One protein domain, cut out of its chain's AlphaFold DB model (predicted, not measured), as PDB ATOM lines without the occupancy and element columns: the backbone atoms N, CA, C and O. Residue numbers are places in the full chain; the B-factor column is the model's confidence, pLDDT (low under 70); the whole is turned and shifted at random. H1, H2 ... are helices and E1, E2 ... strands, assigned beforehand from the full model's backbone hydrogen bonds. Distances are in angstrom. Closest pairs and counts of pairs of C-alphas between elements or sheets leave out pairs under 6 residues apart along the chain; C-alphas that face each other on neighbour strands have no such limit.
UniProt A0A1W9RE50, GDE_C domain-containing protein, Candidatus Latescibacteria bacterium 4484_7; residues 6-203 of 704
ATOM      1  N   ASP A   6       0.900 -41.108 -29.755       89.81
ATOM      2  CA  ASP A   6       0.693 -41.716 -28.437       89.81
ATOM      3  C   ASP A   6       0.692 -43.245 -28.521       89.81
ATOM      4  O   ASP A   6       1.383 -43.924 -27.764       89.81
ATOM      5  N   SER A   7      -0.062 -43.794 -29.475       91.56
ATOM      6  CA  SER A   7      -0.081 -45.224 -29.784       91.56
ATOM      7  C   SER A   7      -0.665 -45.471 -31.178       91.56
ATOM      8  O   SER A   7      -0.861 -44.548 -31.972       91.56
ATOM      9  N   TRP A   8      -0.967 -46.728 -31.479       94.00
ATOM     10  CA  TRP A   8      -1.811 -47.127 -32.593       94.00
ATOM     11  C   TRP A   8      -2.481 -48.469 -32.283       94.00
ATOM     12  O   TRP A   8      -2.034 -49.187 -31.388       94.00
ATOM     13  N   ASP A   9      -3.523 -48.802 -33.044       94.25
ATOM     14  CA  ASP A   9      -4.105 -50.146 -33.079       94.25
ATOM     15  C   ASP A   9      -3.994 -50.741 -34.491       94.25
ATOM     16  O   ASP A   9      -3.991 -50.019 -35.494       94.25
ATOM     17  N   LEU A  10      -3.965 -52.072 -34.579       91.75
ATOM     18  CA  LEU A  10      -4.020 -52.812 -35.840       91.75
ATOM     19  C   LEU A  10      -5.360 -53.537 -35.953       91.75
ATOM     20  O   LEU A  10      -5.697 -54.395 -35.140       91.75
ATOM     21  N   LYS A  11      -6.138 -53.220 -36.981       91.50
ATOM     22  CA  LYS A  11      -7.413 -53.873 -37.270       91.50
ATOM     23  C   LYS A  11      -7.232 -54.951 -38.330       91.50
ATOM     24  O   LYS A  11      -6.708 -54.666 -39.402       91.50
ATOM     25  N   LEU A  12      -7.730 -56.153 -38.051       87.81
ATOM     26  CA  LEU A  12      -7.673 -57.325 -38.929       87.81
ATOM     27  C   LEU A  12      -9.086 -57.904 -39.064       87.81
ATOM     28  O   LEU A  12      -9.596 -58.565 -38.151       87.81
ATOM     29  N   GLY A  13      -9.767 -57.583 -40.164       84.50
ATOM     30  CA  GLY A  13     -11.180 -57.900 -40.358       84.50
ATOM     31  C   GLY A  13     -12.063 -57.263 -39.277       84.50
ATOM     32  O   GLY A  13     -12.272 -56.047 -39.252       84.50
ATOM     33  N   SER A  14     -12.599 -58.098 -38.381       83.12
ATOM     34  CA  SER A  14     -13.399 -57.685 -37.218       83.12
ATOM     35  C   SER A  14     -12.600 -57.543 -35.915       83.12
ATOM     36  O   SER A  14     -13.138 -57.027 -34.937       83.12
ATOM     37  N   ARG A  15     -11.340 -57.994 -35.877       87.19
ATOM     38  CA  ARG A  15     -10.479 -57.943 -34.686       87.19
ATOM     39  C   ARG A  15      -9.726 -56.616 -34.629       87.19
ATOM     40  O   ARG A  15      -9.332 -56.084 -35.664       87.19
ATOM     41  N   ILE A  16      -9.489 -56.119 -33.418       90.31
ATOM     42  CA  ILE A  16      -8.588 -54.996 -33.140       90.31
ATOM     43  C   ILE A  16      -7.493 -55.521 -32.212       90.31
ATOM     44  O   ILE A  16      -7.791 -56.181 -31.217       90.31
ATOM     45  N   LEU A  17      -6.242 -55.254 -32.566       91.06
ATOM     46  CA  LEU A  17      -5.054 -55.535 -31.778       91.06
ATOM     47  C   LEU A  17      -4.541 -54.198 -31.231       91.06
ATOM     48  O   LEU A  17      -3.989 -53.394 -31.981       91.06
ATOM     49  N   SER A  18      -4.765 -53.957 -29.941       88.50
ATOM     50  CA  SER A  18      -4.196 -52.836 -29.182       88.50
ATOM     51  C   SER A  18      -2.964 -53.298 -28.398       88.50
ATOM     52  O   SER A  18      -2.671 -54.495 -28.338       88.50
ATOM     53  N   ALA A  19      -2.250 -52.374 -27.749       82.19
ATOM     54  CA  ALA A  19      -1.092 -52.701 -26.908       82.19
ATOM     55  C   ALA A  19      -1.391 -53.760 -25.819       82.19
ATOM     56  O   ALA A  19      -0.548 -54.615 -25.555       82.19
ATOM     57  N   ASP A  20      -2.608 -53.783 -25.265       82.62
ATOM     58  CA  ASP A  20      -3.038 -54.771 -24.257       82.62
ATOM     59  C   ASP A  20      -3.117 -56.209 -24.809       82.62
ATOM     60  O   ASP A  20      -3.134 -57.180 -24.055       82.62
ATOM     61  N   GLY A  21      -3.172 -56.366 -26.137       84.06
ATOM     62  CA  GLY A  21      -3.177 -57.658 -26.826       84.06
ATOM     63  C   GLY A  21      -1.787 -58.257 -27.077       84.06
ATOM     64  O   GLY A  21      -1.698 -59.344 -27.655       84.06
ATOM     65  N   ILE A  22      -0.706 -57.565 -26.694       86.94
ATOM     66  CA  ILE A  22       0.671 -58.037 -26.884       86.94
ATOM     67  C   ILE A  22       0.951 -59.181 -25.901       86.94
ATOM     68  O   ILE A  22       1.030 -58.986 -24.693       86.94
ATOM     69  N   THR A  23       1.164 -60.389 -26.422       89.31
ATOM     70  CA  THR A  23       1.480 -61.576 -25.607       89.31
ATOM     71  C   THR A  23       2.973 -61.731 -25.326       89.31
ATOM     72  O   THR A  23       3.358 -62.501 -24.449       89.31
ATOM     73  N   LYS A  24       3.831 -61.073 -26.117       87.69
ATOM     74  CA  LYS A  24       5.294 -61.104 -25.978       87.69
ATOM     75  C   LYS A  24       5.927 -59.920 -26.704       87.69
ATOM     76  O   LYS A  24       5.472 -59.565 -27.789       87.69
ATOM     77  N   ALA A  25       7.016 -59.381 -26.165       84.75
ATOM     78  CA  ALA A  25       7.889 -58.445 -26.868       84.75
ATOM     79  C   ALA A  25       9.356 -58.903 -26.798       84.75
ATOM     80  O   ALA A  25       9.753 -59.585 -25.854       84.75
ATOM     81  N   PHE A  26      10.153 -58.519 -27.794       83.75
ATOM     82  CA  PHE A  26      11.614 -58.559 -27.753       83.75
ATOM     83  C   PHE A  26      12.138 -57.157 -28.060       83.75
ATOM     84  O   PHE A  26      11.744 -56.551 -29.056       83.75
ATOM     85  N   ILE A  27      13.034 -56.656 -27.217       83.06
ATOM     86  CA  ILE A  27      13.622 -55.324 -27.348       83.06
ATOM     87  C   ILE A  27      15.093 -55.506 -27.723       83.06
ATOM     88  O   ILE A  27      15.817 -56.255 -27.066       83.06
ATOM     89  N   TYR A  28      15.523 -54.835 -28.789       84.19
ATOM     90  CA  TYR A  28      16.908 -54.779 -29.240       84.19
ATOM     91  C   TYR A  28      17.379 -53.318 -29.267       84.19
ATOM     92  O   TYR A  28      16.557 -52.425 -29.467       84.19
ATOM     93  N   PRO A  29      18.695 -53.058 -29.157       81.62
ATOM     94  CA  PRO A  29      19.284 -51.715 -29.246       81.62
ATOM     95  C   PRO A  29      18.807 -50.854 -30.432       81.62
ATOM     96  O   PRO A  29      18.771 -49.629 -30.347       81.62
ATOM     97  N   HIS A  30      18.445 -51.498 -31.544       83.94
ATOM     98  CA  HIS A  30      18.097 -50.854 -32.809       83.94
ATOM     99  C   HIS A  30      16.604 -50.948 -33.184       83.94
ATOM    100  O   HIS A  30      16.172 -50.211 -34.064       83.94
ATOM    101  N   THR A  31      15.820 -51.859 -32.590       87.94
ATOM    102  CA  THR A  31      14.427 -52.154 -32.995       87.94
ATOM    103  C   THR A  31      13.663 -52.894 -31.889       87.94
ATOM    104  O   THR A  31      14.267 -53.545 -31.035       87.94
ATOM    105  N   MET A  32      12.333 -52.864 -31.918       88.62
ATOM    106  CA  MET A  32      11.471 -53.629 -31.007       88.62
ATOM    107  C   MET A  32      10.506 -54.508 -31.802       88.62
ATOM    108  O   MET A  32       9.877 -54.034 -32.738       88.62
ATOM    109  N   TYR A  33      10.329 -55.763 -31.389       89.06
ATOM    110  CA  TYR A  33       9.311 -56.662 -31.935       89.06
ATOM    111  C   TYR A  33       8.241 -56.959 -30.885       89.06
ATOM    112  O   TYR A  33       8.554 -57.186 -29.717       89.06
ATOM    113  N   ARG A  34       6.980 -57.014 -31.303       91.31
ATOM    114  CA  ARG A  34       5.803 -57.333 -30.489       91.31
ATOM    115  C   ARG A  34       4.993 -58.420 -31.179       91.31
ATOM    116  O   ARG A  34       4.876 -58.437 -32.400       91.31
ATOM    117  N   TYR A  35       4.438 -59.334 -30.395       90.00
ATOM    118  CA  TYR A  35       3.724 -60.504 -30.893       90.00
ATOM    119  C   TYR A  35       2.321 -60.529 -30.319       90.00
ATOM    120  O   TYR A  35       2.130 -60.537 -29.102       90.00
ATOM    121  N   TYR A  36       1.352 -60.624 -31.216       89.50
ATOM    122  CA  TYR A  36      -0.054 -60.825 -30.918       89.50
ATOM    123  C   TYR A  36      -0.358 -62.314 -31.083       89.50
ATOM    124  O   TYR A  36      -0.860 -62.745 -32.122       89.50
ATOM    125  N   GLY A  37      -0.001 -63.128 -30.084       81.50
ATOM    126  CA  GLY A  37      -0.010 -64.595 -30.185       81.50
ATOM    127  C   GLY A  37      -1.357 -65.178 -30.623       81.50
ATOM    128  O   GLY A  37      -1.398 -66.065 -31.468       81.50
ATOM    129  N   ASN A  38      -2.464 -64.597 -30.150       82.50
ATOM    130  CA  ASN A  38      -3.834 -64.988 -30.518       82.50
ATOM    131  C   ASN A  38      -4.215 -64.670 -31.982       82.50
ATOM    132  O   ASN A  38      -5.247 -65.136 -32.470       82.50
ATOM    133  N   ALA A  39      -3.419 -63.850 -32.672       85.06
ATOM    134  CA  ALA A  39      -3.601 -63.468 -34.071       85.06
ATOM    135  C   ALA A  39      -2.495 -64.003 -34.998       85.06
ATOM    136  O   ALA A  39      -2.635 -63.901 -36.210       85.06
ATOM    137  N   GLY A  40      -1.398 -64.550 -34.459       87.88
ATOM    138  CA  GLY A  40      -0.236 -64.959 -35.257       87.88
ATOM    139  C   GLY A  40       0.506 -63.794 -35.925       87.88
ATOM    140  O   GLY A  40       1.256 -64.018 -36.872       87.88
ATOM    141  N   VAL A  41       0.290 -62.559 -35.458       90.25
ATOM    142  CA  VAL A  41       0.859 -61.338 -36.050       90.25
ATOM    143  C   VAL A  41       2.053 -60.847 -35.243       90.25
ATOM    144  O   VAL A  41       2.021 -60.810 -34.011       90.25
ATOM    145  N   MET A  42       3.093 -60.443 -35.967       92.44
ATOM    146  CA  MET A  42       4.274 -59.764 -35.452       92.44
ATOM    147  C   MET A  42       4.278 -58.311 -35.933       92.44
ATOM    148  O   MET A  42       4.112 -58.034 -37.120       92.44
ATOM    149  N   GLU A  43       4.506 -57.399 -35.002       93.69
ATOM    150  CA  GLU A  43       4.776 -55.983 -35.224       93.69
ATOM    151  C   GLU A  43       6.263 -55.727 -34.953       93.69
ATOM    152  O   GLU A  43       6.785 -56.145 -33.925       93.69
ATOM    153  N   GLU A  44       6.947 -55.038 -35.858       95.12
ATOM    154  CA  GLU A  44       8.292 -54.504 -35.667       95.12
ATOM    155  C   GLU A  44       8.235 -52.975 -35.670       95.12
ATOM    156  O   GLU A  44       7.622 -52.381 -36.553       95.12
ATOM    157  N   ILE A  45       8.904 -52.342 -34.709       94.50
ATOM    158  CA  ILE A  45       8.956 -50.893 -34.524       94.50
ATOM    159  C   ILE A  45      10.407 -50.446 -34.571       94.50
ATOM    160  O   ILE A  45      11.221 -50.845 -33.735       94.50
ATOM    161  N   PHE A  46      10.702 -49.560 -35.512       95.38
ATOM    162  CA  PHE A  46      12.040 -49.049 -35.757       95.38
ATOM    163  C   PHE A  46      12.057 -47.521 -35.706       95.38
ATOM    164  O   PHE A  46      11.253 -46.857 -36.365       95.38
ATOM    165  N   LEU A  47      13.000 -46.970 -34.942       93.81
ATOM    166  CA  LEU A  47      13.266 -45.536 -34.873       93.81
ATOM    167  C   LEU A  47      14.624 -45.253 -35.548       93.81
ATOM    168  O   LEU A  47      15.657 -45.559 -34.937       93.81
ATOM    169  N   PRO A  48      14.647 -44.728 -36.790       93.62
ATOM    170  CA  PRO A  48      15.887 -44.370 -37.477       93.62
ATOM    171  C   PRO A  48      16.669 -43.279 -36.736       93.62
ATOM    172  O   PRO A  48      16.081 -42.374 -36.146       93.62
ATOM    173  N   ASP A  49      17.999 -43.358 -36.796       91.44
ATOM    174  CA  ASP A  49      18.881 -42.310 -36.271       91.44
ATOM    175  C   ASP A  49      18.848 -41.069 -37.175       91.44
ATOM    176  O   ASP A  49      18.673 -41.181 -38.387       91.44
ATOM    177  N   GLU A  50      18.998 -39.885 -36.570       88.38
ATOM    178  CA  GLU A  50      19.028 -38.570 -37.243       88.38
ATOM    179  C   GLU A  50      17.809 -38.256 -38.142       88.38
ATOM    180  O   GLU A  50      17.853 -37.349 -38.973       88.38
ATOM    181  N   ARG A  51      16.691 -38.976 -37.961       92.81
ATOM    182  CA  ARG A  51      15.463 -38.839 -38.754       92.81
ATOM    183  C   ARG A  51      14.243 -38.477 -37.915       92.81
ATOM    184  O   ARG A  51      14.081 -38.909 -36.776       92.81
ATOM    185  N   ASN A  52      13.335 -37.714 -38.517       92.44
ATOM    186  CA  ASN A  52      12.148 -37.176 -37.856       92.44
ATOM    187  C   ASN A  52      10.931 -38.092 -38.053       92.44
ATOM    188  O   ASN A  52       9.873 -37.654 -38.492       92.44
ATOM    189  N   GLY A  53      11.062 -39.379 -37.730       94.88
ATOM    190  CA  GLY A  53      10.019 -40.361 -38.026       94.88
ATOM    191  C   GLY A  53      10.216 -41.717 -37.360       94.88
ATOM    192  O   GLY A  53      11.168 -41.905 -36.609       94.88
ATOM    193  N   LEU A  54       9.308 -42.659 -37.623       95.94
ATOM    194  CA  LEU A  54       9.431 -44.067 -37.219       95.94
ATOM    195  C   LEU A  54       8.780 -44.994 -38.249       95.94
ATOM    196  O   LEU A  54       7.946 -44.558 -39.041       95.94
ATOM    197  N   VAL A  55       9.131 -46.277 -38.209       96.88
ATOM    198  CA  VAL A  55       8.537 -47.329 -39.045       96.88
ATOM    199  C   VAL A  55       7.832 -48.358 -38.169       96.88
ATOM    200  O   VAL A  55       8.376 -48.768 -37.143       96.88
ATOM    201  N   VAL A  56       6.650 -48.802 -38.604       96.19
ATOM    202  CA  VAL A  56       5.943 -49.964 -38.054       96.19
ATOM    203  C   VAL A  56       5.724 -50.986 -39.166       96.19
ATOM    204  O   VAL A  56       4.991 -50.732 -40.122       96.19
ATOM    205  N   ARG A  57       6.356 -52.152 -39.052       95.38
ATOM    206  CA  ARG A  57       6.272 -53.247 -40.022       95.38
ATOM    207  C   ARG A  57       5.457 -54.393 -39.436       95.38
ATOM    208  O   ARG A  57       5.819 -54.950 -38.407       95.38
ATOM    209  N   VAL A  58       4.354 -54.738 -40.090       93.12
ATOM    210  CA  VAL A  58       3.394 -55.749 -39.638       93.12
ATOM    211  C   VAL A  58       3.474 -56.958 -40.562       93.12
ATOM    212  O   VAL A  58       3.324 -56.821 -41.776       93.12
ATOM    213  N   SER A  59       3.688 -58.137 -39.982       91.88
ATOM    214  CA  SER A  59       3.815 -59.411 -40.697       91.88
ATOM    215  C   SER A  59       2.937 -60.484 -40.055       91.88
ATOM    216  O   SER A  59       2.917 -60.619 -38.830       91.88
ATOM    217  N   GLY A  60       2.253 -61.294 -40.863       89.12
ATOM    218  CA  GLY A  60       1.491 -62.448 -40.373       89.12
ATOM    219  C   GLY A  60       0.408 -62.928 -41.345       89.12
ATOM    220  O   GLY A  60       0.432 -62.558 -42.522       89.12
ATOM    221  N   PRO A  61      -0.558 -63.736 -40.867       86.50
ATOM    222  CA  PRO A  61      -1.759 -64.097 -41.616       86.50
ATOM    223  C   PRO A  61      -2.732 -62.908 -41.618       86.50
ATOM    224  O   PRO A  61      -3.701 -62.854 -40.861       86.50
ATOM    225  N   LEU A  62      -2.412 -61.895 -42.423       84.75
ATOM    226  CA  LEU A  62      -3.275 -60.735 -42.637       84.75
ATOM    227  C   LEU A  62      -4.354 -61.149 -43.646       84.75
ATOM    228  O   LEU A  62      -4.026 -61.526 -44.767       84.75
ATOM    229  N   GLU A  63      -5.623 -61.104 -43.245       78.81
ATOM    230  CA  GLU A  63      -6.749 -61.620 -44.036       78.81
ATOM    231  C   GLU A  63      -7.854 -60.567 -44.185       78.81
ATOM    232  O   GLU A  63      -8.226 -59.873 -43.229       78.81
ATOM    233  N   GLY A  64      -8.397 -60.450 -45.400       84.62
ATOM    234  CA  GLY A  64      -9.435 -59.482 -45.741       84.62
ATOM    235  C   GLY A  64      -9.037 -58.022 -45.483       84.62
ATOM    236  O   GLY A  64      -7.921 -57.583 -45.766       84.62
ATOM    237  N   ARG A  65      -9.986 -57.229 -44.966       87.94
ATOM    238  CA  ARG A  65      -9.789 -55.792 -44.717       87.94
ATOM    239  C   ARG A  65      -8.971 -55.544 -43.463       87.94
ATOM    240  O   ARG A  65      -9.471 -55.700 -42.347       87.94
ATOM    241  N   CYS A  66      -7.751 -55.074 -43.670       90.50
ATOM    242  CA  CYS A  66      -6.837 -54.676 -42.617       90.50
ATOM    243  C   CYS A  66      -6.747 -53.146 -42.547       90.50
ATOM    244  O   CYS A  66      -6.951 -52.456 -43.547       90.50
ATOM    245  N   ALA A  67      -6.462 -52.590 -41.371       91.62
ATOM    246  CA  ALA A  67      -6.179 -51.166 -41.234       91.62
ATOM    247  C   ALA A  67      -5.246 -50.856 -40.069       91.62
ATOM    248  O   ALA A  67      -5.319 -51.482 -39.013       91.62
ATOM    249  N   PHE A  68      -4.420 -49.839 -40.261       93.81
ATOM    250  CA  PHE A  68      -3.716 -49.167 -39.183       93.81
ATOM    251  C   PHE A  68      -4.639 -48.107 -38.570       93.81
ATOM    252  O   PHE A  68      -5.508 -47.563 -39.252       93.81
ATOM    253  N   ILE A  69      -4.481 -47.811 -37.285       95.38
ATOM    254  CA  ILE A  69      -5.276 -46.804 -36.573       95.38
ATOM    255  C   ILE A  69      -4.309 -45.958 -35.737       95.38
ATOM    256  O   ILE A  69      -3.951 -46.380 -34.641       95.38
ATOM    257  N   PRO A  70      -3.839 -44.796 -36.224       95.19
ATOM    258  CA  PRO A  70      -2.901 -43.969 -35.474       95.19
ATOM    259  C   PRO A  70      -3.627 -43.180 -34.375       95.19
ATOM    260  O   PRO A  70      -4.609 -42.496 -34.657       95.19
ATOM    261  N   TRP A  71      -3.114 -43.220 -33.144       94.31
ATOM    262  CA  TRP A  71      -3.530 -42.335 -32.053       94.31
ATOM    263  C   TRP A  71      -2.530 -41.187 -31.934       94.31
ATOM    264  O   TRP A  71      -1.476 -41.306 -31.307       94.31
ATOM    265  N   VAL A  72      -2.855 -40.075 -32.584       92.88
ATOM    266  CA  VAL A  72      -2.057 -38.848 -32.612       92.88
ATOM    267  C   VAL A  72      -2.275 -38.077 -31.312       92.88
ATOM    268  O   VAL A  72      -3.412 -37.811 -30.928       92.88
ATOM    269  N   ASP A  73      -1.196 -37.676 -30.647       88.19
ATOM    270  CA  ASP A  73      -1.258 -36.702 -29.557       88.19
ATOM    271  C   ASP A  73      -0.088 -35.736 -29.689       88.19
ATOM    272  O   ASP A  73       1.026 -36.005 -29.244       88.19
ATOM    273  N   MET A  74      -0.345 -34.625 -30.378       87.19
ATOM    274  CA  MET A  74       0.639 -33.588 -30.676       87.19
ATOM    275  C   MET A  74       0.789 -32.646 -29.472       87.19
ATOM    276  O   MET A  74       0.299 -31.515 -29.491       87.19
ATOM    277  N   ARG A  75       1.398 -33.139 -28.390       74.50
ATOM    278  CA  ARG A  75       1.380 -32.549 -27.038       74.50
ATOM    279  C   ARG A  75       2.666 -31.809 -26.650       74.50
ATOM    280  O   ARG A  75       3.708 -31.946 -27.273       74.50
ATOM    281  N   PHE A  76       2.585 -31.072 -25.543       73.12
ATOM    282  CA  PHE A  76       3.742 -30.714 -24.719       73.12
ATOM    283  C   PHE A  76       3.495 -31.323 -23.341       73.12
ATOM    284  O   PHE A  76       2.450 -31.054 -22.758       73.12
ATOM    285  N   ILE A  77       4.437 -32.092 -22.798       69.31
ATOM    286  CA  ILE A  77       4.258 -32.854 -21.542       69.31
ATOM    287  C   ILE A  77       3.831 -32.007 -20.321       69.31
ATOM    288  O   ILE A  77       3.235 -32.530 -19.385       69.31
ATOM    289  N   TRP A  78       4.069 -30.691 -20.352       68.75
ATOM    290  CA  TRP A  78       3.732 -29.728 -19.291       68.75
ATOM    291  C   TRP A  78       2.432 -28.936 -19.525       68.75
ATOM    292  O   TRP A  78       2.129 -28.008 -18.775       68.75
ATOM    293  N   ARG A  79       1.664 -29.231 -20.582       67.94
ATOM    294  CA  ARG A  79       0.385 -28.562 -20.877       67.94
ATOM    295  C   ARG A  79      -0.651 -29.589 -21.309       67.94
ATOM    296  O   ARG A  79      -0.355 -30.463 -22.108       67.94
ATOM    297  N   THR A  80      -1.891 -29.420 -20.849       56.62
ATOM    298  CA  THR A  80      -3.023 -30.283 -21.232       56.62
ATOM    299  C   THR A  80      -3.988 -29.540 -22.170       56.62
ATOM    300  O   THR A  80      -5.039 -29.074 -21.723       56.62
ATOM    301  N   PRO A  81      -3.656 -29.343 -23.459       64.62
ATOM    302  CA  PRO A  81      -4.641 -28.909 -24.437       64.62
ATOM    303  C   PRO A  81      -5.571 -30.078 -24.791       64.62
ATOM    304  O   PRO A  81      -5.164 -31.237 -24.794       64.62
ATOM    305  N   ARG A  82      -6.805 -29.765 -25.188       77.94
ATOM    306  CA  ARG A  82      -7.609 -30.636 -26.056       77.94
ATOM    307  C   ARG A  82      -7.658 -29.954 -27.425       77.94
ATOM    308  O   ARG A  82      -8.571 -29.163 -27.644       77.94
ATOM    309  N   PRO A  83      -6.633 -30.128 -28.276       81.88
ATOM    310  CA  PRO A  83      -6.557 -29.405 -29.535       81.88
ATOM    311  C   PRO A  83      -7.505 -30.002 -30.572       81.88
ATOM    312  O   PRO A  83      -7.732 -31.212 -30.600       81.88
ATOM    313  N   ASP A  84      -7.994 -29.146 -31.461       88.69
ATOM    314  CA  ASP A  84      -8.607 -29.579 -32.710       88.69
ATOM    315  C   ASP A  84      -7.512 -29.921 -33.734       88.69
ATOM    316  O   ASP A  84      -6.430 -29.318 -33.749       88.69
ATOM    317  N   TYR A  85      -7.802 -30.878 -34.613       92.25
ATOM    318  CA  TYR A  85      -6.870 -31.378 -35.622       92.25
ATOM    319  C   TYR A  85      -7.379 -31.104 -37.040       92.25
ATOM    320  O   TYR A  85      -8.578 -31.127 -37.311       92.25
ATOM    321  N   ARG A  86      -6.447 -30.855 -37.962       93.88
ATOM    322  CA  ARG A  86      -6.681 -30.808 -39.408       93.88
ATOM    323  C   ARG A  86      -6.208 -32.123 -40.004       93.88
ATOM    324  O   ARG A  86      -5.095 -32.554 -39.711       93.88
ATOM    325  N   VAL A  87      -7.040 -32.741 -40.839       95.69
ATOM    326  CA  VAL A  87      -6.781 -34.056 -41.439       95.69
ATOM    327  C   VAL A  87      -6.954 -33.980 -42.946       95.69
ATOM    328  O   VAL A  87      -7.978 -33.503 -43.431       95.69
ATOM    329  N   PHE A  88      -5.978 -34.503 -43.687       95.94
ATOM    330  CA  PHE A  88      -6.034 -34.596 -45.144       95.94
ATOM    331  C   PHE A  88      -5.669 -36.007 -45.595       95.94
ATOM    332  O   PHE A  88      -4.675 -36.578 -45.151       95.94
ATOM    333  N   TRP A  89      -6.467 -36.563 -46.504       96.62
ATOM    334  CA  TRP A  89      -6.138 -37.801 -47.202       96.62
ATOM    335  C   TRP A  89      -5.627 -37.471 -48.605       96.62
ATOM    336  O   TRP A  89      -6.403 -37.152 -49.509       96.62
ATOM    337  N   MET A  90      -4.309 -37.543 -48.771       96.00
ATOM    338  CA  MET A  90      -3.602 -37.277 -50.020       96.00
ATOM    339  C   MET A  90      -3.570 -38.576 -50.835       96.00
ATOM    340  O   MET A  90      -2.689 -39.425 -50.677       96.00
ATOM    341  N   LYS A  91      -4.631 -38.782 -51.631       92.25
ATOM    342  CA  LYS A  91      -4.919 -40.060 -52.303       92.25
ATOM    343  C   LYS A  91      -3.882 -40.427 -53.366       92.25
ATOM    344  O   LYS A  91      -3.522 -41.596 -53.462       92.25
ATOM    345  N   GLU A  92      -3.439 -39.466 -54.175       92.12
ATOM    346  CA  GLU A  92      -2.405 -39.701 -55.196       92.12
ATOM    347  C   GLU A  92      -1.053 -39.991 -54.533       92.12
ATOM    348  O   GLU A  92      -0.218 -40.725 -55.060       92.12
ATOM    349  N   GLU A  93      -0.870 -39.466 -53.325       92.25
ATOM    350  CA  GLU A  93       0.342 -39.577 -52.546       92.25
ATOM    351  C   GLU A  93       0.395 -40.788 -51.607       92.25
ATOM    352  O   GLU A  93       1.431 -40.991 -50.966       92.25
ATOM    353  N   ASN A  94      -0.683 -41.571 -51.508       95.25
ATOM    354  CA  ASN A  94      -0.853 -42.657 -50.538       95.25
ATOM    355  C   ASN A  94      -0.525 -42.226 -49.092       95.25
ATOM    356  O   ASN A  94       0.182 -42.932 -48.368       95.25
ATOM    357  N   THR A  95      -0.940 -41.016 -48.693       97.19
ATOM    358  CA  THR A  95      -0.524 -40.421 -47.412       97.19
ATOM    359  C   THR A  95      -1.681 -39.780 -46.649       97.19
ATOM    360  O   THR A  95      -2.410 -38.938 -47.168       97.19
ATOM    361  N   LEU A  96      -1.813 -40.140 -45.374       97.56
ATOM    362  CA  LEU A  96      -2.617 -39.417 -44.391       97.56
ATOM    363  C   LEU A  96      -1.756 -38.315 -43.763       97.56
ATOM    364  O   LEU A  96      -0.673 -38.605 -43.266       97.56
ATOM    365  N   LEU A  97      -2.250 -37.081 -43.736       97.38
ATOM    366  CA  LEU A  97      -1.634 -35.952 -43.040       97.38
ATOM    367  C   LEU A  97      -2.503 -35.508 -41.865       97.38
ATOM    368  O   LEU A  97      -3.718 -35.363 -42.015       97.38
ATOM    369  N   VAL A  98      -1.867 -35.237 -40.725       96.25
ATOM    370  CA  VAL A  98      -2.505 -34.651 -39.541       96.25
ATOM    371  C   VAL A  98      -1.649 -33.500 -39.005       96.25
ATOM    372  O   VAL A  98      -0.425 -33.604 -38.942       96.25
ATOM    373  N   SER A  99      -2.287 -32.405 -38.598       94.56
ATOM    374  CA  SER A  99      -1.666 -31.307 -37.844       94.56
ATOM    375  C   SER A  99      -2.648 -30.702 -36.848       94.56
ATOM    376  O   SER A  99      -3.854 -30.939 -36.922       94.56
ATOM    377  N   ARG A 100      -2.155 -29.898 -35.905       91.56
ATOM    378  CA  ARG A 100      -3.015 -29.129 -34.992       91.56
ATOM    379  C   ARG A 100      -3.598 -27.893 -35.674       91.56
ATOM    380  O   ARG A 100      -2.937 -27.254 -36.495       91.56
ATOM    381  N   VAL A 101      -4.831 -27.526 -35.323       90.69
ATOM    382  CA  VAL A 101      -5.474 -26.279 -35.780       90.69
ATOM    383  C   VAL A 101      -4.788 -25.052 -35.178       90.69
ATOM    384  O   VAL A 101      -4.561 -24.078 -35.890       90.69
ATOM    385  N   ASP A 102      -4.432 -25.113 -33.893       88.44
ATOM    386  CA  ASP A 102      -3.932 -23.976 -33.111       88.44
ATOM    387  C   ASP A 102      -2.432 -23.681 -33.281       88.44
ATOM    388  O   ASP A 102      -1.965 -22.675 -32.760       88.44
ATOM    389  N   ASP A 103      -1.705 -24.542 -34.005       85.12
ATOM    390  CA  ASP A 103      -0.275 -24.422 -34.344       85.12
ATOM    391  C   ASP A 103       0.609 -23.809 -33.228       85.12
ATOM    392  O   ASP A 103       1.196 -22.737 -33.387       85.12
ATOM    393  N   PRO A 104       0.729 -24.485 -32.071       82.81
ATOM    394  CA  PRO A 104       1.464 -23.971 -30.914       82.81
ATOM    395  C   PRO A 104       2.989 -24.134 -31.042       82.81
ATOM    396  O   PRO A 104       3.706 -23.974 -30.052       82.81
ATOM    397  N   PHE A 105       3.489 -24.556 -32.206       83.31
ATOM    398  CA  PHE A 105       4.876 -24.968 -32.387       83.31
ATOM    399  C   PHE A 105       5.759 -23.777 -32.791       83.31
ATOM    400  O   PHE A 105       5.423 -23.084 -33.760       83.31
ATOM    401  N   PRO A 106       6.894 -23.542 -32.099       80.12
ATOM    402  CA  PRO A 106       7.880 -22.552 -32.526       80.12
ATOM    403  C   PRO A 106       8.449 -22.877 -33.915       80.12
ATOM    404  O   PRO A 106       8.351 -24.003 -34.405       80.12
ATOM    405  N   GLU A 107       9.054 -21.872 -34.540       81.00
ATOM    406  CA  GLU A 107       9.764 -21.999 -35.817       81.00
ATOM    407  C   GLU A 107      10.858 -23.084 -35.748       81.00
ATOM    408  O   GLU A 107      11.495 -23.266 -34.706       81.00
ATOM    409  N   GLY A 108      11.042 -23.853 -36.829       81.69
ATOM    410  CA  GLY A 108      11.977 -24.984 -36.868       81.69
ATOM    411  C   GLY A 108      11.486 -26.270 -36.184       81.69
ATOM    412  O   GLY A 108      12.193 -27.279 -36.196       81.69
ATOM    413  N   ARG A 109      10.297 -26.279 -35.559       85.19
ATOM    414  CA  ARG A 109       9.717 -27.483 -34.938       85.19
ATOM    415  C   ARG A 109       8.649 -28.105 -35.848       85.19
ATOM    416  O   ARG A 109       7.759 -27.383 -36.294       85.19
ATOM    417  N   PRO A 110       8.661 -29.436 -36.079       91.06
ATOM    418  CA  PRO A 110       7.657 -30.089 -36.914       91.06
ATOM    419  C   PRO A 110       6.217 -29.837 -36.450       91.06
ATOM    420  O   PRO A 110       5.921 -29.893 -35.253       91.06
ATOM    421  N   LYS A 111       5.325 -29.610 -37.417       93.06
ATOM    422  CA  LYS A 111       3.913 -29.223 -37.237       93.06
ATOM    423  C   LYS A 111       2.932 -30.240 -37.819       93.06
ATOM    424  O   LYS A 111       1.748 -30.219 -37.487       93.06
ATOM    425  N   TRP A 112       3.434 -31.131 -38.668       95.69
ATOM    426  CA  TRP A 112       2.676 -32.145 -39.387       95.69
ATOM    427  C   TRP A 112       3.226 -33.531 -39.093       95.69
ATOM    428  O   TRP A 112       4.439 -33.704 -38.987       95.69
ATOM    429  N   ILE A 113       2.329 -34.512 -39.019       96.69
ATOM    430  CA  ILE A 113       2.643 -35.939 -39.073       96.69
ATOM    431  C   ILE A 113       2.009 -36.532 -40.336       96.69
ATOM    432  O   ILE A 113       0.813 -36.377 -40.585       96.69
ATOM    433  N   ALA A 114       2.833 -37.189 -41.144       97.44
ATOM    434  CA  ALA A 114       2.441 -37.941 -42.325       97.44
ATOM    435  C   ALA A 114       2.497 -39.441 -42.022       97.44
ATOM    436  O   ALA A 114       3.457 -39.901 -41.408       97.44
ATOM    437  N   VAL A 115       1.500 -40.199 -42.483       97.12
ATOM    438  CA  VAL A 115       1.443 -41.666 -42.397       97.12
ATOM    439  C   VAL A 115       1.247 -42.237 -43.796       97.12
ATOM    440  O   VAL A 115       0.241 -41.953 -44.448       97.12
ATOM    441  N   THR A 116       2.197 -43.044 -44.257       96.56
ATOM    442  CA  THR A 116       2.180 -43.691 -45.580       96.56
ATOM    443  C   THR A 116       2.573 -45.168 -45.462       96.56
ATOM    444  O   THR A 116       3.004 -45.601 -44.393       96.56
ATOM    445  N   ALA A 117       2.415 -45.952 -46.530       96.19
ATOM    446  CA  ALA A 117       2.802 -47.363 -46.556       96.19
ATOM    447  C   ALA A 117       3.366 -47.805 -47.915       96.19
ATOM    448  O   ALA A 117       3.163 -47.133 -48.928       96.19
ATOM    449  N   ASN A 118       4.053 -48.955 -47.928       94.00
ATOM    450  CA  ASN A 118       4.545 -49.593 -49.158       94.00
ATOM    451  C   ASN A 118       3.413 -50.113 -50.060       94.00
ATOM    452  O   ASN A 118       3.603 -50.204 -51.269       94.00
ATOM    453  N   GLU A 119       2.251 -50.428 -49.481       91.31
ATOM    454  CA  GLU A 119       1.059 -50.867 -50.212       91.31
ATOM    455  C   GLU A 119       0.059 -49.718 -50.423       91.31
ATOM    456  O   GLU A 119      -0.058 -48.840 -49.557       91.31
ATOM    457  N   PRO A 120      -0.714 -49.711 -51.528       91.12
ATOM    458  CA  PRO A 120      -1.790 -48.747 -51.739       91.12
ATOM    459  C   PRO A 120      -2.865 -48.845 -50.649       91.12
ATOM    460  O   PRO A 120      -3.500 -49.885 -50.472       91.12
ATOM    461  N   LEU A 121      -3.110 -47.737 -49.951       93.19
ATOM    462  CA  LEU A 121      -4.119 -47.637 -48.906       93.19
ATOM    463  C   LEU A 121      -5.399 -46.979 -49.438       93.19
ATOM    464  O   LEU A 121      -5.376 -46.052 -50.252       93.19
ATOM    465  N   TYR A 122      -6.541 -47.404 -48.908       92.25
ATOM    466  CA  TYR A 122      -7.738 -46.575 -48.827       92.25
ATOM    467  C   TYR A 122      -7.779 -45.881 -47.461       92.25
ATOM    468  O   TYR A 122      -7.225 -46.377 -46.484       92.25
ATOM    469  N   PHE A 123      -8.495 -44.763 -47.355       95.06
ATOM    470  CA  PHE A 123      -8.729 -44.115 -46.067       95.06
ATOM    471  C   PHE A 123     -10.215 -44.074 -45.734       95.06
ATOM    472  O   PHE A 123     -11.039 -43.654 -46.551       95.06
ATOM    473  N   LYS A 124     -10.555 -44.503 -44.517       94.12
ATOM    474  CA  LYS A 124     -11.891 -44.350 -43.944       94.12
ATOM    475  C   LYS A 124     -11.825 -43.363 -42.779       94.12
ATOM    476  O   LYS A 124     -11.248 -43.690 -41.744       94.12
ATOM    477  N   PHE A 125     -12.476 -42.209 -42.926       93.50
ATOM    478  CA  PHE A 125     -12.725 -41.285 -41.816       93.50
ATOM    479  C   PHE A 125     -13.520 -41.994 -40.708       93.50
ATOM    480  O   PHE A 125     -14.537 -42.643 -40.974       93.50
ATOM    481  N   ASP A 126     -13.010 -41.905 -39.481       93.25
ATOM    482  CA  ASP A 126     -13.568 -42.530 -38.277       93.25
ATOM    483  C   ASP A 126     -12.997 -41.799 -37.052       93.25
ATOM    484  O   ASP A 126     -12.179 -42.330 -36.294       93.25
ATOM    485  N   GLU A 127     -13.350 -40.515 -36.960       92.75
ATOM    486  CA  GLU A 127     -12.771 -39.570 -36.008       92.75
ATOM    487  C   GLU A 127     -13.156 -39.901 -34.566       92.75
ATOM    488  O   GLU A 127     -14.336 -39.971 -34.214       92.75
ATOM    489  N   ARG A 128     -12.146 -40.087 -33.714       92.81
ATOM    490  CA  ARG A 128     -12.315 -40.431 -32.298       92.81
ATOM    491  C   ARG A 128     -11.337 -39.641 -31.437       92.81
ATOM    492  O   ARG A 128     -10.184 -39.460 -31.810       92.81
ATOM    493  N   MET A 129     -11.795 -39.219 -30.262       91.50
ATOM    494  CA  MET A 129     -10.955 -38.725 -29.170       91.50
ATOM    495  C   MET A 129     -11.301 -39.507 -27.912       91.50
ATOM    496  O   MET A 129     -12.470 -39.558 -27.525       91.50
ATOM    497  N   GLU A 130     -10.299 -40.072 -27.252       89.19
ATOM    498  CA  GLU A 130     -10.480 -40.855 -26.028       89.19
ATOM    499  C   GLU A 130      -9.677 -40.226 -24.894       89.19
ATOM    500  O   GLU A 130      -8.536 -39.827 -25.092       89.19
ATOM    501  N   ARG A 131     -10.246 -40.110 -23.690       89.25
ATOM    502  CA  ARG A 131      -9.484 -39.593 -22.546       89.25
ATOM    503  C   ARG A 131      -8.545 -40.682 -22.033       89.25
ATOM    504  O   ARG A 131      -9.026 -41.681 -21.502       89.25
ATOM    505  N   ARG A 132      -7.232 -40.464 -22.117       87.44
ATOM    506  CA  ARG A 132      -6.209 -41.349 -21.531       87.44
ATOM    507  C   ARG A 132      -5.554 -40.684 -20.326       87.44
ATOM    508  O   ARG A 132      -5.308 -39.482 -20.361       87.44
ATOM    509  N   THR A 133      -5.299 -41.451 -19.270       84.88
ATOM    510  CA  THR A 133      -4.699 -40.978 -18.010       84.88
ATOM    511  C   THR A 133      -3.290 -41.541 -17.880       84.88
ATOM    512  O   THR A 133      -3.108 -42.752 -17.995       84.88
ATOM    513  N   TYR A 134      -2.310 -40.684 -17.600       80.94
ATOM    514  CA  TYR A 134      -0.895 -41.050 -17.512       80.94
ATOM    515  C   TYR A 134      -0.463 -40.870 -16.065       80.94
ATOM    516  O   TYR A 134      -0.114 -39.774 -15.639       80.94
ATOM    517  N   TRP A 135      -0.536 -41.940 -15.272       73.56
ATOM    518  CA  TRP A 135      -0.317 -41.852 -13.824       73.56
ATOM    519  C   TRP A 135       1.095 -41.375 -13.447       73.56
ATOM    520  O   TRP A 135       1.236 -40.657 -12.461       73.56
ATOM    521  N   ARG A 136       2.109 -41.684 -14.271       73.44
ATOM    522  CA  ARG A 136       3.475 -41.141 -14.142       73.44
ATOM    523  C   ARG A 136       3.492 -39.616 -14.298       73.44
ATOM    524  O   ARG A 136       4.010 -38.919 -13.436       73.44
ATOM    525  N   ASP A 137       2.884 -39.082 -15.357       78.12
ATOM    526  CA  ASP A 137       2.828 -37.631 -15.591       78.12
ATOM    527  C   ASP A 137       1.934 -36.920 -14.563       78.12
ATOM    528  O   ASP A 137       2.272 -35.842 -14.076       78.12
ATOM    529  N   ALA A 138       0.827 -37.552 -14.160       73.62
ATOM    530  CA  ALA A 138      -0.043 -37.065 -13.093       73.62
ATOM    531  C   ALA A 138       0.709 -36.904 -11.766       73.62
ATOM    532  O   ALA A 138       0.515 -35.911 -11.069       73.62
ATOM    533  N   ALA A 139       1.583 -37.857 -11.437       68.31
ATOM    534  CA  ALA A 139       2.375 -37.840 -10.215       68.31
ATOM    535  C   ALA A 139       3.327 -36.638 -10.127       68.31
ATOM    536  O   ALA A 139       3.484 -36.081  -9.043       68.31
ATOM    537  N   ARG A 140       3.892 -36.188 -11.258       71.69
ATOM    538  CA  ARG A 140       4.747 -34.987 -11.328       71.69
ATOM    539  C   ARG A 140       3.986 -33.670 -11.540       71.69
ATOM    540  O   ARG A 140       4.608 -32.661 -11.860       71.69
ATOM    541  N   ASN A 141       2.654 -33.654 -11.405       70.81
ATOM    542  CA  ASN A 141       1.799 -32.524 -11.810       70.81
ATOM    543  C   ASN A 141       2.048 -32.050 -13.264       70.81
ATOM    544  O   ASN A 141       1.830 -30.885 -13.601       70.81
ATOM    545  N   ALA A 142       2.487 -32.963 -14.131       74.81
ATOM    546  CA  ALA A 142       2.573 -32.755 -15.568       74.81
ATOM    547  C   ALA A 142       1.187 -33.010 -16.204       74.81
ATOM    548  O   ALA A 142       0.138 -32.784 -15.591       74.81
ATOM    549  N   MET A 143       1.142 -33.475 -17.451       73.88
ATOM    550  CA  MET A 143      -0.103 -33.789 -18.154       73.88
ATOM    551  C   MET A 143      -0.779 -35.068 -17.610       73.88
ATOM    552  O   MET A 143      -0.664 -36.150 -18.178       73.88
ATOM    553  N   ALA A 144      -1.536 -34.940 -16.514       76.81
ATOM    554  CA  ALA A 144      -2.191 -36.067 -15.837       76.81
ATOM    555  C   ALA A 144      -3.124 -36.908 -16.734       76.81
ATOM    556  O   ALA A 144      -3.314 -38.105 -16.509       76.81
ATOM    557  N   TYR A 145      -3.733 -36.288 -17.744       82.75
ATOM    558  CA  TYR A 145      -4.519 -36.954 -18.778       82.75
ATOM    559  C   TYR A 145      -4.470 -36.145 -20.077       82.75
ATOM    560  O   TYR A 145      -4.259 -34.939 -20.037       82.75
ATOM    561  N   THR A 146      -4.740 -36.785 -21.211       84.81
ATOM    562  CA  THR A 146      -4.878 -36.131 -22.525       84.81
ATOM    563  C   THR A 146      -6.073 -36.700 -23.292       84.81
ATOM    564  O   THR A 146      -6.806 -37.551 -22.776       84.81
ATOM    565  N   PHE A 147      -6.266 -36.237 -24.526       88.12
ATOM    566  CA  PHE A 147      -7.269 -36.739 -25.461       88.12
ATOM    567  C   PHE A 147      -6.618 -37.111 -26.808       88.12
ATOM    568  O   PHE A 147      -6.746 -36.329 -27.755       88.12
ATOM    569  N   PRO A 148      -5.922 -38.263 -26.936       90.31
ATOM    570  CA  PRO A 148      -5.350 -38.678 -28.208       90.31
ATOM    571  C   PRO A 148      -6.443 -38.819 -29.263       90.31
ATOM    572  O   PRO A 148      -7.552 -39.294 -28.993       90.31
ATOM    573  N   TYR A 149      -6.108 -38.392 -30.470       93.38
ATOM    574  CA  TYR A 149      -7.006 -38.277 -31.600       93.38
ATOM    575  C   TYR A 149      -6.686 -39.338 -32.653       93.38
ATOM    576  O   TYR A 149      -5.563 -39.440 -33.144       93.38
ATOM    577  N   SER A 150      -7.697 -40.121 -33.021       95.00
ATOM    578  CA  SER A 150      -7.667 -41.035 -34.160       95.00
ATOM    579  C   SER A 150      -8.409 -40.369 -35.324       95.00
ATOM    580  O   SER A 150      -9.634 -40.276 -35.240       95.00
ATOM    581  N   PRO A 151      -7.740 -39.962 -36.420       94.44
ATOM    582  CA  PRO A 151      -8.395 -39.363 -37.592       94.44
ATOM    583  C   PRO A 151      -9.249 -40.366 -38.387       94.44
ATOM    584  O   PRO A 151     -10.145 -39.993 -39.146       94.44
ATOM    585  N   GLY A 152      -8.947 -41.658 -38.264       93.81
ATOM    586  CA  GLY A 152      -9.585 -42.711 -39.037       93.81
ATOM    587  C   GLY A 152      -8.660 -43.896 -39.277       93.81
ATOM    588  O   GLY A 152      -7.702 -44.115 -38.540       93.81
ATOM    589  N   GLN A 153      -8.970 -44.663 -40.318       93.31
ATOM    590  CA  GLN A 153      -8.370 -45.967 -40.595       93.31
ATOM    591  C   GLN A 153      -7.733 -45.962 -42.003       93.31
ATOM    592  O   GLN A 153      -8.462 -46.154 -42.986       93.31
ATOM    593  N   PRO A 154      -6.409 -45.728 -42.146       92.94
ATOM    594  CA  PRO A 154      -5.661 -46.097 -43.349       92.94
ATOM    595  C   PRO A 154      -5.637 -47.624 -43.479       92.94
ATOM    596  O   PRO A 154      -5.079 -48.322 -42.631       92.94
ATOM    597  N   GLY A 155      -6.302 -48.150 -44.503       90.88
ATOM    598  CA  GLY A 155      -6.554 -49.576 -44.671       90.88
ATOM    599  C   GLY A 155      -6.168 -50.117 -46.036       90.88
ATOM    600  O   GLY A 155      -6.000 -49.372 -46.993       90.88
ATOM    601  N   PHE A 156      -6.039 -51.434 -46.109       89.75
ATOM    602  CA  PHE A 156      -5.664 -52.193 -47.295       89.75
ATOM    603  C   PHE A 156      -6.445 -53.513 -47.318       89.75
ATOM    604  O   PHE A 156      -6.994 -53.947 -46.299       89.75
ATOM    605  N   GLU A 157      -6.530 -54.148 -48.484       87.50
ATOM    606  CA  GLU A 157      -7.089 -55.497 -48.610       87.50
ATOM    607  C   GLU A 157      -5.925 -56.483 -48.748       87.50
ATOM    608  O   GLU A 157      -5.135 -56.392 -49.686       87.50
ATOM    609  N   ALA A 158      -5.784 -57.380 -47.772       83.00
ATOM    610  CA  ALA A 158      -4.780 -58.436 -47.789       83.00
ATOM    611  C   ALA A 158      -5.301 -59.649 -48.574       83.00
ATOM    612  O   ALA A 158      -6.496 -59.948 -48.543       83.00
ATOM    613  N   ALA A 159      -4.410 -60.350 -49.278       71.88
ATOM    614  CA  ALA A 159      -4.771 -61.538 -50.045       71.88
ATOM    615  C   ALA A 159      -4.924 -62.761 -49.123       71.88
ATOM    616  O   ALA A 159      -3.994 -63.113 -48.396       71.88
ATOM    617  N   ASP A 160      -6.085 -63.419 -49.184       63.81
ATOM    618  CA  ASP A 160      -6.431 -64.546 -48.311       63.81
ATOM    619  C   ASP A 160      -5.365 -65.660 -48.329       63.81
ATOM    620  O   ASP A 160      -4.976 -66.167 -49.385       63.81
ATOM    621  N   GLY A 161      -4.905 -66.064 -47.141       54.41
ATOM    622  CA  GLY A 161      -3.962 -67.170 -46.951       54.41
ATOM    623  C   GLY A 161      -2.491 -66.882 -47.288       54.41
ATOM    624  O   GLY A 161      -1.657 -67.774 -47.121       54.41
ATOM    625  N   ALA A 162      -2.136 -65.670 -47.730       57.09
ATOM    626  CA  ALA A 162      -0.744 -65.281 -47.946       57.09
ATOM    627  C   ALA A 162      -0.127 -64.660 -46.679       57.09
ATOM    628  O   ALA A 162      -0.721 -63.784 -46.048       57.09
ATOM    629  N   SER A 163       1.104 -65.067 -46.333       59.94
ATOM    630  CA  SER A 163       1.931 -64.359 -45.343       59.94
ATOM    631  C   SER A 163       2.263 -62.968 -45.881       59.94
ATOM    632  O   SER A 163       3.244 -62.789 -46.602       59.94
ATOM    633  N   THR A 164       1.425 -62.001 -45.535       76.44
ATOM    634  CA  THR A 164       1.486 -60.639 -46.055       76.44
ATOM    635  C   THR A 164       2.312 -59.773 -45.107       76.44
ATOM    636  O   THR A 164       2.232 -59.912 -43.883       76.44
ATOM    637  N   GLN A 165       3.117 -58.882 -45.679       88.12
ATOM    638  CA  GLN A 165       3.935 -57.921 -44.951       88.12
ATOM    639  C   GLN A 165       3.585 -56.514 -45.426       88.12
ATOM    640  O   GLN A 165       3.607 -56.245 -46.624       88.12
ATOM    641  N   ILE A 166       3.292 -55.621 -44.486       92.06
ATOM    642  CA  ILE A 166       3.073 -54.202 -44.762       92.06
ATOM    643  C   ILE A 166       3.964 -53.356 -43.855       92.06
ATOM    644  O   ILE A 166       4.212 -53.693 -42.697       92.06
ATOM    645  N   VAL A 167       4.470 -52.258 -44.397       95.31
ATOM    646  CA  VAL A 167       5.368 -51.311 -43.746       95.31
ATOM    647  C   VAL A 167       4.674 -49.959 -43.736       95.31
ATOM    648  O   VAL A 167       4.501 -49.346 -44.786       95.31
ATOM    649  N   PHE A 168       4.286 -49.496 -42.550       96.31
ATOM    650  CA  PHE A 168       3.812 -48.139 -42.314       96.31
ATOM    651  C   PHE A 168       4.988 -47.254 -41.907       96.31
ATOM    652  O   PHE A 168       5.800 -47.638 -41.065       96.31
ATOM    653  N   SER A 169       5.067 -46.059 -42.478       97.31
ATOM    654  CA  SER A 169       6.100 -45.071 -42.175       97.31
ATOM    655  C   SER A 169       5.471 -43.759 -41.727       97.31
ATOM    656  O   SER A 169       4.501 -43.282 -42.325       97.31
ATOM    657  N   PHE A 170       6.054 -43.186 -40.680       97.25
ATOM    658  CA  PHE A 170       5.667 -41.927 -40.065       97.25
ATOM    659  C   PHE A 170       6.768 -40.906 -40.306       97.25
ATOM    660  O   PHE A 170       7.914 -41.170 -39.954       97.25
ATOM    661  N   GLY A 171       6.422 -39.744 -40.851       97.19
ATOM    662  CA  GLY A 171       7.343 -38.618 -41.022       97.19
ATOM    663  C   GLY A 171       6.778 -37.355 -40.394       97.19
ATOM    664  O   GLY A 171       5.584 -37.078 -40.519       97.19
ATOM    665  N   LEU A 172       7.626 -36.592 -39.712       96.56
ATOM    666  CA  LEU A 172       7.304 -35.281 -39.164       96.56
ATOM    667  C   LEU A 172       7.959 -34.191 -40.016       96.56
ATOM    668  O   LEU A 172       9.119 -34.317 -40.400       96.56
ATOM    669  N   GLY A 173       7.238 -33.099 -40.266       95.31
ATOM    670  CA  GLY A 173       7.755 -31.948 -41.014       95.31
ATOM    671  C   GLY A 173       7.123 -30.627 -40.586       95.31
ATOM    672  O   GLY A 173       6.074 -30.605 -39.938       95.31
ATOM    673  N   GLU A 174       7.769 -29.511 -40.922       94.75
ATOM    674  CA  GLU A 174       7.266 -28.158 -40.628       94.75
ATOM    675  C   GLU A 174       6.046 -27.793 -41.486       94.75
ATOM    676  O   GLU A 174       5.155 -27.075 -41.033       94.75
ATOM    677  N   ASN A 175       5.960 -28.355 -42.693       95.12
ATOM    678  CA  ASN A 175       4.805 -28.278 -43.589       95.12
ATOM    679  C   ASN A 175       4.425 -29.673 -44.129       95.12
ATOM    680  O   ASN A 175       5.117 -30.669 -43.897       95.12
ATOM    681  N   GLU A 176       3.318 -29.737 -44.869       96.38
ATOM    682  CA  GLU A 176       2.760 -30.958 -45.453       96.38
ATOM    683  C   GLU A 176       3.761 -31.691 -46.354       96.38
ATOM    684  O   GLU A 176       3.856 -32.919 -46.312       96.38
ATOM    685  N   LYS A 177       4.512 -30.949 -47.180       96.81
ATOM    686  CA  LYS A 177       5.436 -31.529 -48.164       96.81
ATOM    687  C   LYS A 177       6.622 -32.184 -47.480       96.81
ATOM    688  O   LYS A 177       6.973 -33.301 -47.852       96.81
ATOM    689  N   ASP A 178       7.184 -31.527 -46.472       97.00
ATOM    690  CA  ASP A 178       8.329 -32.047 -45.724       97.00
ATOM    691  C   ASP A 178       7.948 -33.314 -44.952       97.00
ATOM    692  O   ASP A 178       8.665 -34.308 -45.016       97.00
ATOM    693  N   ALA A 179       6.773 -33.330 -44.311       97.50
ATOM    694  CA  ALA A 179       6.283 -34.513 -43.602       97.50
ATOM    695  C   ALA A 179       6.077 -35.706 -44.557       97.50
ATOM    696  O   ALA A 179       6.525 -36.817 -44.266       97.50
ATOM    697  N   MET A 180       5.454 -35.480 -45.724       97.88
ATOM    698  CA  MET A 180       5.299 -36.516 -46.759       97.88
ATOM    699  C   MET A 180       6.647 -36.990 -47.318       97.88
ATOM    700  O   MET A 180       6.831 -38.188 -47.546       97.88
ATOM    701  N   ALA A 181       7.589 -36.072 -47.554       97.88
ATOM    702  CA  ALA A 181       8.915 -36.389 -48.072       97.88
ATOM    703  C   ALA A 181       9.723 -37.231 -47.074       97.88
ATOM    704  O   ALA A 181      10.298 -38.243 -47.473       97.88
ATOM    705  N   GLU A 182       9.704 -36.873 -45.789       98.06
ATOM    706  CA  GLU A 182      10.375 -37.615 -44.718       98.06
ATOM    707  C   GLU A 182       9.765 -39.013 -44.542       98.06
ATOM    708  O   GLU A 182      10.489 -40.009 -44.552       98.06
ATOM    709  N   ALA A 183       8.430 -39.121 -44.493       97.81
ATOM    710  CA  ALA A 183       7.741 -40.407 -44.364       97.81
ATOM    711  C   ALA A 183       8.088 -41.359 -45.524       97.81
ATOM    712  O   ALA A 183       8.386 -42.537 -45.306       97.81
ATOM    713  N   ARG A 184       8.113 -40.844 -46.760       97.75
ATOM    714  CA  ARG A 184       8.511 -41.605 -47.955       97.75
ATOM    715  C   ARG A 184       9.996 -41.935 -47.987       97.75
ATOM    716  O   ARG A 184      10.349 -43.035 -48.404       97.75
ATOM    717  N   PHE A 185      10.867 -41.017 -47.564       98.06
ATOM    718  CA  PHE A 185      12.298 -41.288 -47.482       98.06
ATOM    719  C   PHE A 185      12.554 -42.456 -46.532       98.06
ATOM    720  O   PHE A 185      13.223 -43.415 -46.914       98.06
ATOM    721  N   ILE A 186      11.989 -42.392 -45.325       98.00
ATOM    722  CA  ILE A 186      12.139 -43.424 -44.299       98.00
ATOM    723  C   ILE A 186      11.576 -44.764 -44.793       98.00
ATOM    724  O   ILE A 186      12.239 -45.784 -44.628       98.00
ATOM    725  N   LEU A 187      10.416 -44.766 -45.463       97.50
ATOM    726  CA  LEU A 187       9.822 -45.975 -46.046       97.50
ATOM    727  C   LEU A 187      10.746 -46.623 -47.089       97.50
ATOM    728  O   LEU A 187      11.065 -47.805 -46.993       97.50
ATOM    729  N   ASN A 188      11.202 -45.838 -48.068       97.38
ATOM    730  CA  ASN A 188      12.011 -46.318 -49.192       97.38
ATOM    731  C   ASN A 188      13.432 -46.742 -48.784       97.38
ATOM    732  O   ASN A 188      14.095 -47.452 -49.536       97.38
ATOM    733  N   ASN A 189      13.905 -46.295 -47.619       97.69
ATOM    734  CA  ASN A 189      15.234 -46.589 -47.085       97.69
ATOM    735  C   ASN A 189      15.163 -47.383 -45.770       97.69
ATOM    736  O   ASN A 189      16.123 -47.382 -45.008       97.69
ATOM    737  N   PHE A 190      14.042 -48.039 -45.461       96.06
ATOM    738  CA  PHE A 190      13.843 -48.656 -44.148       96.06
ATOM    739  C   PHE A 190      14.925 -49.698 -43.806       96.06
ATOM    740  O   PHE A 190      15.590 -49.571 -42.776       96.06
ATOM    741  N   ASP A 191      15.155 -50.689 -44.676       94.00
ATOM    742  CA  ASP A 191      16.146 -51.738 -44.404       94.00
ATOM    743  C   ASP A 191      17.591 -51.191 -44.402       94.00
ATOM    744  O   ASP A 191      18.417 -51.658 -43.616       94.00
ATOM    745  N   SER A 192      17.905 -50.162 -45.205       96.75
ATOM    746  CA  SER A 192      19.238 -49.533 -45.226       96.75
ATOM    747  C   SER A 192      19.492 -48.631 -44.014       96.75
ATOM    748  O   SER A 192      20.585 -48.669 -43.455       96.75
ATOM    749  N   LEU A 193      18.489 -47.881 -43.547       97.19
ATOM    750  CA  LEU A 193      18.546 -47.128 -42.288       97.19
ATOM    751  C   LEU A 193      18.689 -48.070 -41.086       97.19
ATOM    752  O   LEU A 193      19.435 -47.770 -40.155       97.19
ATOM    753  N   LYS A 194      18.002 -49.220 -41.105       93.62
ATOM    754  CA  LYS A 194      18.118 -50.236 -40.052       93.62
ATOM    755  C   LYS A 194      19.502 -50.883 -40.027       93.62
ATOM    756  O   LYS A 194      20.060 -51.027 -38.942       93.62
ATOM    757  N   ALA A 195      20.059 -51.226 -41.190       90.38
ATOM    758  CA  ALA A 195      21.433 -51.718 -41.303       90.38
ATOM    759  C   ALA A 195      22.445 -50.673 -40.804       90.38
ATOM    760  O   ALA A 195      23.227 -50.966 -39.911       90.38
ATOM    761  N   ALA A 196      22.345 -49.418 -41.255       92.75
ATOM    762  CA  ALA A 196      23.237 -48.347 -40.806       92.75
ATOM    763  C   ALA A 196      23.178 -48.107 -39.283       92.75
ATOM    764  O   ALA A 196      24.211 -47.872 -38.657       92.75
ATOM    765  N   LYS A 197      21.990 -48.200 -38.662       92.44
ATOM    766  CA  LYS A 197      21.836 -48.109 -37.199       92.44
ATOM    767  C   LYS A 197      22.461 -49.303 -36.467       92.44
ATOM    768  O   LYS A 197      23.045 -49.115 -35.403       92.44
ATOM    769  N   LEU A 198      22.354 -50.509 -37.027       87.56
ATOM    770  CA  LEU A 198      23.038 -51.704 -36.523       87.56
ATOM    771  C   LEU A 198      24.560 -51.530 -36.576       87.56
ATOM    772  O   LEU A 198      25.190 -51.547 -35.523       87.56
ATOM    773  N   ASP A 199      25.117 -51.242 -37.755       85.19
ATOM    774  CA  ASP A 199      26.555 -51.038 -37.975       85.19
ATOM    775  C   ASP A 199      27.124 -49.948 -37.042       85.19
ATOM    776  O   ASP A 199      28.220 -50.081 -36.488       85.19
ATOM    777  N   ARG A 200      26.359 -48.866 -36.820       88.56
ATOM    778  CA  ARG A 200      26.712 -47.781 -35.890       88.56
ATOM    779  C   ARG A 200      26.735 -48.245 -34.433       88.56
ATOM    780  O   ARG A 200      27.652 -47.875 -33.703       88.56
ATOM    781  N   ILE A 201      25.740 -49.020 -33.998       84.50
ATOM    782  CA  ILE A 201      25.667 -49.551 -32.628       84.50
ATOM    783  C   ILE A 201      26.766 -50.592 -32.393       84.50
ATOM    784  O   ILE A 201      27.376 -50.588 -31.327       84.50
ATOM    785  N   GLU A 202      27.074 -51.435 -33.377       82.56
ATOM    786  CA  GLU A 202      28.201 -52.370 -33.301       82.56
ATOM    787  C   GLU A 202      29.527 -51.600 -33.199       82.56
ATOM    788  O   GLU A 202      30.265 -51.795 -32.235       82.56
ATOM    789  N   SER A 203      29.756 -50.604 -34.063       78.94
ATOM    790  CA  SER A 203      30.930 -49.711 -34.004       78.94
ATOM    791  C   SER A 203      31.052 -48.934 -32.682       78.94
ATOM    792  O   SER A 203      32.159 -48.643 -32.217       78.94
TER     793      SER A 203
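This is residues 6 to 203 of the 704 residues of the protein "GDE_C domain-containing protein" of Candidatus Latescibacteria bacterium 4484_7 (UniProt A0A1W9RE50). Two strongly twisted antiparallel sheets lie face to face as a sandwich, with H2 packed on the outward face of the larger sheet and H3 following it. H1 lies away from the sandwich, between E11 and E12. The printed part has 198 residues, with three named helices and 13 named strands, in the order E1 to E11, H1, E12, E13, H2, H3; the class is mixed. The larger sheet runs E3, E4, E5, E6, E13, E10, E9, E8 and the smaller E2, E1, E7, E12, E11. The whole is compact, with a radius of gyration of the C-alphas of 16.9 A and spans of 46 by 44 by 40 A.

E1, residues 6 to 12, and E2, residues 15 to 17, form a hairpin; N 10 and O 17 are within hydrogen-bond range at 2.9 A. E3, residues 24 to 28, E4, 31 to 36, E5, 41 to 46, and E6, 53 to 61, form a meander, each strand the antiparallel neighbour of the one before, with N 26 and O 33, N 34 and O 43, and N 44 and O 57 each 2.8 A apart. E7, residues 64 to 72, is antiparallel to E1, with N 9 and O 69 at 2.9 A. E8, residues 85 to 90, E9, 95 to 100, and E10, 112 to 117, form a second meander; N 88 and O 97, and N 98 and O 113, are 2.9 A apart. E12, residues 149 to 158, is the neighbour of E7, N 68 and O 154 at 2.9 A, and of E11, residues 122 to 129, N 122 and O 155 at 2.8 A. H1, residues 135 to 139, is on neither sheet. E13, residues 163 to 173, is the neighbour of E6, N 56 and O 168 at 2.9 A, and of E10, N 114 and O 171 at 2.8 A. H2, residues 176 to 188, is on the larger sheet at a height of 7.1 A; its closest C-alphas to E13 are Ala 183 and Gly 171, 3.8 A. H3, residues 190 to 203, is on the same face, in two layers, helices on one face of a sheet. H2 and H3 are close but not clearly touching, C-alphas 186 and 193 being 7.7 A apart. In H1, H2 and H3 every O i to N i+4 pair is within hydrogen-bond range.

E1 begins at C-alpha 6 (0.693, -41.716, -28.437). E13 is 33.2 A long, E6 26.7 A, E12 26.0 A and H3 19.9 A. H3 ends at C-alpha 203 (30.930, -49.711, -34.004).

The C-alphas farthest apart are Asn 141 and Gly 161, 49.7 A. The printed part has no cut. E7 to E8 and E9 to E10 are long links. Residues 77 to 81, 139 and 160 to 163 have pLDDT under 70.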